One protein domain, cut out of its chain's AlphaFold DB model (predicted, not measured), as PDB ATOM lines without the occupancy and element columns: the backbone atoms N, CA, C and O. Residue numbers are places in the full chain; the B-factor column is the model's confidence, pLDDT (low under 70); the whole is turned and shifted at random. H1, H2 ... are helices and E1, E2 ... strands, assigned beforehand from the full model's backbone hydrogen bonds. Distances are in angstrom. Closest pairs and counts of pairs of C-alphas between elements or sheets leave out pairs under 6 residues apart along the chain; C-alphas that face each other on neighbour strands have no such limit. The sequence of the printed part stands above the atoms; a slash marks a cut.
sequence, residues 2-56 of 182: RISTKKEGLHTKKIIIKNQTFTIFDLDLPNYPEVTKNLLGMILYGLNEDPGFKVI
ATOM      1  N   ARG A   2     -26.718 -29.067 -21.720       39.06
ATOM      2  CA  ARG A   2     -28.135 -28.760 -21.529       39.06
ATOM      3  C   ARG A   2     -28.302 -28.671 -20.018       39.06
ATOM      4  O   ARG A   2     -28.252 -29.706 -19.360       39.06
ATOM      5  N   ILE A   3     -28.389 -27.466 -19.455       37.34
ATOM      6  CA  ILE A   3     -28.900 -27.338 -18.088       37.34
ATOM      7  C   ILE A   3     -30.353 -27.765 -18.222       37.34
ATOM      8  O   ILE A   3     -31.177 -27.034 -18.764       37.34
ATOM      9  N   SER A   4     -30.614 -29.029 -17.899       36.69
ATOM     10  CA  SER A   4     -31.955 -29.582 -17.874       36.69
ATOM     11  C   SER A   4     -32.721 -28.771 -16.841       36.69
ATOM     12  O   SER A   4     -32.623 -29.023 -15.650       36.69
ATOM     13  N   THR A   5     -33.465 -27.765 -17.289       43.56
ATOM     14  CA  THR A   5     -34.360 -26.962 -16.450       43.56
ATOM     15  C   THR A   5     -35.623 -27.744 -16.076       43.56
ATOM     16  O   THR A   5     -36.650 -27.161 -15.734       43.56
ATOM     17  N   LYS A   6     -35.578 -29.085 -16.112       42.72
ATOM     18  CA  LYS A   6     -36.499 -29.881 -15.308       42.72
ATOM     19  C   LYS A   6     -36.176 -29.571 -13.848       42.72
ATOM     20  O   LYS A   6     -35.086 -29.891 -13.379       42.72
ATOM     21  N   LYS A   7     -37.142 -28.985 -13.134       45.03
ATOM     22  CA  LYS A   7     -37.093 -28.737 -11.679       45.03
ATOM     23  C   LYS A   7     -36.632 -29.956 -10.863       45.03
ATOM     24  O   LYS A   7     -36.128 -29.797  -9.764       45.03
ATOM     25  N   GLU A   8     -36.785 -31.158 -11.414       48.50
ATOM     26  CA  GLU A   8     -36.535 -32.453 -10.776       48.50
ATOM     27  C   GLU A   8     -35.049 -32.801 -10.539       48.50
ATOM     28  O   GLU A   8     -34.782 -33.823  -9.918       48.50
ATOM     29  N   GLY A   9     -34.077 -31.997 -11.003       52.78
ATOM     30  CA  GLY A   9     -32.644 -32.345 -10.918       52.78
ATOM     31  C   GLY A   9     -31.716 -31.352 -10.211       52.78
ATOM     32  O   GLY A   9     -30.520 -31.616 -10.134       52.78
ATOM     33  N   LEU A  10     -32.212 -30.207  -9.730       65.94
ATOM     34  CA  LEU A  10     -31.370 -29.179  -9.102       65.94
ATOM     35  C   LEU A  10     -31.591 -29.162  -7.587       65.94
ATOM     36  O   LEU A  10     -32.612 -28.679  -7.096       65.94
ATOM     37  N   HIS A  11     -30.619 -29.688  -6.842       79.81
ATOM     38  CA  HIS A  11     -30.608 -29.612  -5.384       79.81
ATOM     39  C   HIS A  11     -30.403 -28.164  -4.931       79.81
ATOM     40  O   HIS A  11     -29.729 -27.379  -5.597       79.81
ATOM     41  N   THR A  12     -30.999 -27.794  -3.798       86.31
ATOM     42  CA  THR A  12     -30.819 -26.462  -3.206       86.31
ATOM     43  C   THR A  12     -29.978 -26.559  -1.941       86.31
ATOM     44  O   THR A  12     -30.104 -27.513  -1.173       86.31
ATOM     45  N   LYS A  13     -29.127 -25.558  -1.707       87.69
ATOM     46  CA  LYS A  13     -28.373 -25.387  -0.459       87.69
ATOM     47  C   LYS A  13     -28.583 -23.987   0.109       87.69
ATOM     48  O   LYS A  13     -28.928 -23.055  -0.616       87.69
ATOM     49  N   LYS A  14     -28.386 -23.841   1.419       89.25
ATOM     50  CA  LYS A  14     -28.446 -22.547   2.110       89.25
ATOM     51  C   LYS A  14     -27.034 -22.042   2.376       89.25
ATOM     52  O   LYS A  14     -26.208 -22.794   2.885       89.25
ATOM     53  N   ILE A  15     -26.777 -20.777   2.065       87.81
ATOM     54  CA  ILE A  15     -25.509 -20.103   2.365       87.81
ATOM     55  C   ILE A  15     -25.758 -18.865   3.223       87.81
ATOM     56  O   ILE A  15     -26.804 -18.227   3.107       87.81
ATOM     57  N   ILE A  16     -24.793 -18.525   4.078       86.69
ATOM     58  CA  ILE A  16     -24.860 -17.351   4.951       86.69
ATOM     59  C   ILE A  16     -23.836 -16.331   4.460       86.69
ATOM     60  O   ILE A  16     -22.637 -16.604   4.445       86.69
ATOM     61  N   ILE A  17     -24.304 -15.146   4.076       84.62
ATOM     62  CA  ILE A  17     -23.458 -14.012   3.696       84.62
ATOM     63  C   ILE A  17     -23.840 -12.845   4.600       84.62
ATOM     64  O   ILE A  17     -24.985 -12.408   4.579       84.62
ATOM     65  N   LYS A  18     -22.892 -12.333   5.397       82.38
ATOM     66  CA  LYS A  18     -23.103 -11.169   6.286       82.38
ATOM     67  C   LYS A  18     -24.394 -11.274   7.127       82.38
ATOM     68  O   LYS A  18     -25.202 -10.352   7.147       82.38
ATOM     69  N   ASN A  19     -24.595 -12.418   7.788       84.75
ATOM     70  CA  ASN A  19     -25.769 -12.745   8.616       84.75
ATOM     71  C   ASN A  19     -27.116 -12.858   7.871       84.75
ATOM     72  O   ASN A  19     -28.156 -12.969   8.516       84.75
ATOM     73  N   GLN A  20     -27.119 -12.883   6.538       84.38
ATOM     74  CA  GLN A  20     -28.308 -13.153   5.727       84.38
ATOM     75  C   GLN A  20     -28.222 -14.548   5.107       84.38
ATOM     76  O   GLN A  20     -27.179 -14.940   4.579       84.38
ATOM     77  N   THR A  21     -29.322 -15.297   5.182       87.19
ATOM     78  CA  THR A  21     -29.428 -16.654   4.636       87.19
ATOM     79  C   THR A  21     -30.041 -16.601   3.242       87.19
ATOM     80  O   THR A  21     -31.169 -16.137   3.087       87.19
ATOM     81  N   PHE A  22     -29.333 -17.129   2.247       86.38
ATOM     82  CA  PHE A  22     -29.810 -17.247   0.869       86.38
ATOM     83  C   PHE A  22     -29.988 -18.718   0.494       86.38
ATOM     84  O   PHE A  22     -29.127 -19.546   0.798       86.38
ATOM     85  N   THR A  23     -31.092 -19.037  -0.183       87.75
ATOM     86  CA  THR A  23     -31.292 -20.336  -0.842       87.75
ATOM     87  C   THR A  23     -30.730 -20.251  -2.253       87.75
ATOM     88  O   THR A  23     -31.019 -19.299  -2.974       87.75
ATOM     89  N   ILE A  24     -29.904 -21.222  -2.635       87.50
ATOM     90  CA  ILE A  24     -29.216 -21.247  -3.927       87.50
ATOM     91  C   ILE A  24     -29.295 -22.642  -4.531       87.50
ATOM     92  O   ILE A  24     -29.413 -23.624  -3.795       87.50
ATOM     93  N   PHE A  25     -29.190 -22.755  -5.855       88.00
ATOM     94  CA  PHE A  25     -28.962 -24.059  -6.476       88.00
ATOM     95  C   PHE A  25     -27.536 -24.541  -6.211       88.00
ATOM     96  O   PHE A  25     -26.580 -23.773  -6.330       88.00
ATOM     97  N   ASP A  26     -27.402 -25.816  -5.857       85.69
ATOM     98  CA  ASP A  26     -26.112 -26.470  -5.691       85.69
ATOM     99  C   ASP A  26     -25.624 -26.975  -7.050       85.69
ATOM    100  O   ASP A  26     -26.163 -27.925  -7.622       85.69
ATOM    101  N   LEU A  27     -24.651 -26.262  -7.613       82.25
ATOM    102  CA  LEU A  27     -24.134 -26.522  -8.949       82.25
ATOM    103  C   LEU A  27     -22.839 -27.324  -8.863       82.25
ATOM    104  O   LEU A  27     -21.804 -26.808  -8.430       82.25
ATOM    105  N   ASP A  28     -22.878 -28.557  -9.361       78.44
ATOM    106  CA  ASP A  28     -21.679 -29.374  -9.516       78.44
ATOM    107  C   ASP A  28     -20.907 -28.973 -10.784       78.44
ATOM    108  O   ASP A  28     -21.075 -29.524 -11.873       78.44
ATOM    109  N   LEU A  29     -20.101 -27.916 -10.649       79.12
ATOM    110  CA  LEU A  29     -19.210 -27.420 -11.694       79.12
ATOM    111  C   LEU A  29     -17.757 -27.776 -11.346       79.12
ATOM    112  O   LEU A  29     -17.117 -27.045 -10.578       79.12
ATOM    113  N   PRO A  30     -17.207 -28.881 -11.885       74.75
ATOM    114  CA  PRO A  30     -15.821 -29.249 -11.628       74.75
ATOM    115  C   PRO A  30     -14.886 -28.158 -12.160       74.75
ATOM    116  O   PRO A  30     -15.105 -27.611 -13.241       74.75
ATOM    117  N   ASN A  31     -13.835 -27.848 -11.395       82.94
ATOM    118  CA  ASN A  31     -12.809 -26.836 -11.699       82.94
ATOM    119  C   ASN A  31     -13.221 -25.358 -11.554       82.94
ATOM    120  O   ASN A  31     -12.450 -24.481 -11.935       82.94
ATOM    121  N   TYR A  32     -14.385 -25.057 -10.969       85.31
ATOM    122  CA  TYR A  32     -14.780 -23.679 -10.651       85.31
ATOM    123  C   TYR A  32     -14.651 -23.376  -9.146       85.31
ATOM    124  O   TYR A  32     -14.989 -24.236  -8.329       85.31
ATOM    125  N   PRO A  33     -14.205 -22.165  -8.750       91.25
ATOM    126  CA  PRO A  33     -14.176 -21.749  -7.347       91.25
ATOM    127  C   PRO A  33     -15.569 -21.736  -6.700       91.25
ATOM    128  O   PRO A  33     -16.563 -21.426  -7.357       91.25
ATOM    129  N   GLU A  34     -15.636 -21.983  -5.388       87.56
ATOM    130  CA  GLU A  34     -16.902 -22.050  -4.635       87.56
ATOM    131  C   GLU A  34     -17.703 -20.740  -4.693       87.56
ATOM    132  O   GLU A  34     -18.926 -20.754  -4.799       87.56
ATOM    133  N   VAL A  35     -17.018 -19.591  -4.709       87.81
ATOM    134  CA  VAL A  35     -17.663 -18.277  -4.868       87.81
ATOM    135  C   VAL A  35     -18.406 -18.188  -6.203       87.81
ATOM    136  O   VAL A  35     -19.542 -17.720  -6.236       87.81
ATOM    137  N   THR A  36     -17.811 -18.687  -7.290       87.00
ATOM    138  CA  THR A  36     -18.436 -18.706  -8.620       87.00
ATOM    139  C   THR A  36     -19.636 -19.645  -8.652       87.00
ATOM    140  O   THR A  36     -20.678 -19.281  -9.195       87.00
ATOM    141  N   LYS A  37     -19.520 -20.826  -8.028       87.31
ATOM    142  CA  LYS A  37     -20.635 -21.778  -7.902       87.31
ATOM    143  C   LYS A  37     -21.805 -21.167  -7.138       87.31
ATOM    144  O   LYS A  37     -22.936 -21.230  -7.610       87.31
ATOM    145  N   ASN A  38     -21.526 -20.529  -6.004       88.44
ATOM    146  CA  ASN A  38     -22.544 -19.915  -5.158       88.44
ATOM    147  C   ASN A  38     -23.215 -18.724  -5.842       88.44
ATOM    148  O   ASN A  38     -24.437 -18.634  -5.832       88.44
ATOM    149  N   LEU A  39     -22.436 -17.852  -6.488       89.69
ATOM    150  CA  LEU A  39     -22.971 -16.722  -7.245       89.69
ATOM    151  C   LEU A  39     -23.870 -17.194  -8.392       89.69
ATOM    152  O   LEU A  39     -24.985 -16.699  -8.546       89.69
ATOM    153  N   LEU A  40     -23.419 -18.176  -9.175       87.75
ATOM    154  CA  LEU A  40     -24.219 -18.723 -10.268       87.75
ATOM    155  C   LEU A  40     -25.471 -19.438  -9.740       87.75
ATOM    156  O   LEU A  40     -26.550 -19.268 -10.303       87.75
ATOM    157  N   GLY A  41     -25.358 -20.171  -8.631       87.75
ATOM    158  CA  GLY A  41     -26.482 -20.806  -7.946       87.75
ATOM    159  C   GLY A  41     -27.523 -19.800  -7.449       87.75
ATOM    160  O   GLY A  41     -28.718 -20.057  -7.590       87.75
ATOM    161  N   MET A  42     -27.092 -18.646  -6.923       87.69
ATOM    162  CA  MET A  42     -27.974 -17.532  -6.539       87.69
ATOM    163  C   MET A  42     -28.702 -16.953  -7.749       87.69
ATOM    164  O   MET A  42     -29.918 -16.789  -7.707       87.69
ATOM    165  N   ILE A  43     -27.967 -16.653  -8.825       88.44
ATOM    166  CA  ILE A  43     -28.534 -16.071 -10.048       88.44
ATOM    167  C   ILE A  43     -29.575 -17.019 -10.645       88.44
ATOM    168  O   ILE A  43     -30.686 -16.597 -10.945       88.44
ATOM    169  N   LEU A  44     -29.245 -18.306 -10.781       84.62
ATOM    170  CA  LEU A  44     -30.162 -19.300 -11.334       84.62
ATOM    171  C   LEU A  44     -31.391 -19.511 -10.443       84.62
ATOM    172  O   LEU A  44     -32.488 -19.660 -10.973       84.62
ATOM    173  N   TYR A  45     -31.228 -19.503  -9.114       86.12
ATOM    174  CA  TYR A  45     -32.357 -19.599  -8.185       86.12
ATOM    175  C   TYR A  45     -33.283 -18.385  -8.311       86.12
ATOM    176  O   TYR A  45     -34.488 -18.553  -8.470       86.12
ATOM    177  N   GLY A  46     -32.716 -17.176  -8.351       85.75
ATOM    178  CA  GLY A  46     -33.472 -15.943  -8.574       85.75
ATOM    179  C   GLY A  46     -34.211 -15.934  -9.915       85.75
ATOM    180  O   GLY A  46     -35.390 -15.603  -9.952       85.75
ATOM    181  N   LEU A  47     -33.558 -16.367 -10.998       83.31
ATOM    182  CA  LEU A  47     -34.186 -16.478 -12.320       83.31
ATOM    183  C   LEU A  47     -35.300 -17.532 -12.357       83.31
ATOM    184  O   LEU A  47     -36.282 -17.344 -13.058       83.31
ATOM    185  N   ASN A  48     -35.172 -18.640 -11.624       79.44
ATOM    186  CA  ASN A  48     -36.215 -19.667 -11.571       79.44
ATOM    187  C   ASN A  48     -37.485 -19.192 -10.843       79.44
ATOM    188  O   ASN A  48     -38.578 -19.646 -11.180       79.44
ATOM    189  N   GLU A  49     -37.342 -18.317  -9.848       76.31
ATOM    190  CA  GLU A  49     -38.464 -17.735  -9.100       76.31
ATOM    191  C   GLU A  49     -39.067 -16.496  -9.788       76.31
ATOM    192  O   GLU A  49     -40.174 -16.087  -9.443       76.31
ATOM    193  N   ASP A  50     -38.374 -15.903 -10.767       79.81
ATOM    194  CA  ASP A  50     -38.856 -14.728 -11.495       79.81
ATOM    195  C   ASP A  50     -40.079 -15.078 -12.380       79.81
ATOM    196  O   ASP A  50     -39.951 -15.846 -13.341       79.81
ATOM    197  N   PRO A  51     -41.264 -14.477 -12.139       73.19
ATOM    198  CA  PRO A  51     -42.451 -14.681 -12.975       73.19
ATOM    199  C   PRO A  51     -42.257 -14.280 -14.449       73.19
ATOM    200  O   PRO A  51     -43.007 -14.735 -15.325       73.19
ATOM    201  N   GLY A  52     -41.283 -13.407 -14.726       73.56
ATOM    202  CA  GLY A  52     -40.894 -12.966 -16.062       73.56
ATOM    203  C   GLY A  52     -40.035 -13.982 -16.818       73.56
ATOM    204  O   GLY A  52     -40.055 -13.998 -18.052       73.56
ATOM    205  N   PHE A  53     -39.330 -14.876 -16.122       74.94
ATOM    206  CA  PHE A  53     -38.472 -15.880 -16.746       74.94
ATOM    207  C   PHE A  53     -39.279 -17.123 -17.148       74.94
ATOM    208  O   PHE A  53     -39.378 -18.124 -16.438       74.94
ATOM    209  N   LYS A  54     -39.877 -17.073 -18.342       67.25
ATOM    210  CA  LYS A  54     -40.638 -18.195 -18.908       67.25
ATOM    211  C   LYS A  54     -39.797 -18.971 -19.911       67.25
ATOM    212  O   LYS A  54     -39.555 -18.518 -21.027       67.25
ATOM    213  N   VAL A  55     -39.411 -20.191 -19.542       71.94
ATOM    214  CA  VAL A  55     -38.811 -21.134 -20.494       71.94
ATOM    215  C   VAL A  55     -39.870 -21.554 -21.513       71.94
ATOM    216  O   VAL A  55     -40.944 -22.045 -21.157       71.94
ATOM    217  N   ILE A  56     -39.564 -21.382 -22.800       77.69
ATOM    218  CA  ILE A  56     -40.446 -21.824 -23.877       77.69
ATOM    219  C   ILE A  56     -40.163 -23.303 -24.150       77.69
ATOM    220  O   ILE A  56     -39.140 -23.676 -24.721       77.69
TER     221      ILE A  56
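AT A GLANCE: This is residues 2 to 56 of the 182 residues of an uncharacterized protein of Candidatus Helarchaeota archaeon (UniProt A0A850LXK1). A two-strand hairpin of E1 and E2 packs by E2 on a single helix, H1, with Phe 25 of E2 at the helix's middle, while the hairpin's tip, residues 16 to 21, sticks out. The 55 printed residues hold E1, E2 and H1 in that order, an antiparallel sheet and a mixed class. The whole is only just compact, close to loose, with a radius of gyration of the C-alphas of 11.8 A and spans of 35 by 26 by 16 A.

IN THESE COORDINATES: Find C-alpha 12 at (-30.819, -26.462, -3.206), where E1, residues 12 to 17, begins. E2 is residues 20 to 25. H1, residues 34 to 49, runs 22.4 A to C-alpha 49 at (-38.464, -17.735, -9.100).

HOW THE PARTS SIT: In the hairpin, look for N 13 and O 24, 2.9 A apart. E2 and H1 come closest at the C-alphas of Phe 25 and Gly 41, 4.3 A. E1 and H1 are near each other, with 9 pairs of C-alphas within 10 A. In H1 every O i to N i+4 pair is within hydrogen-bond range.

THE WHOLE: The printed part has no cut, and neither link is long. Residues 2 to 10 and 54 are under pLDDT 70.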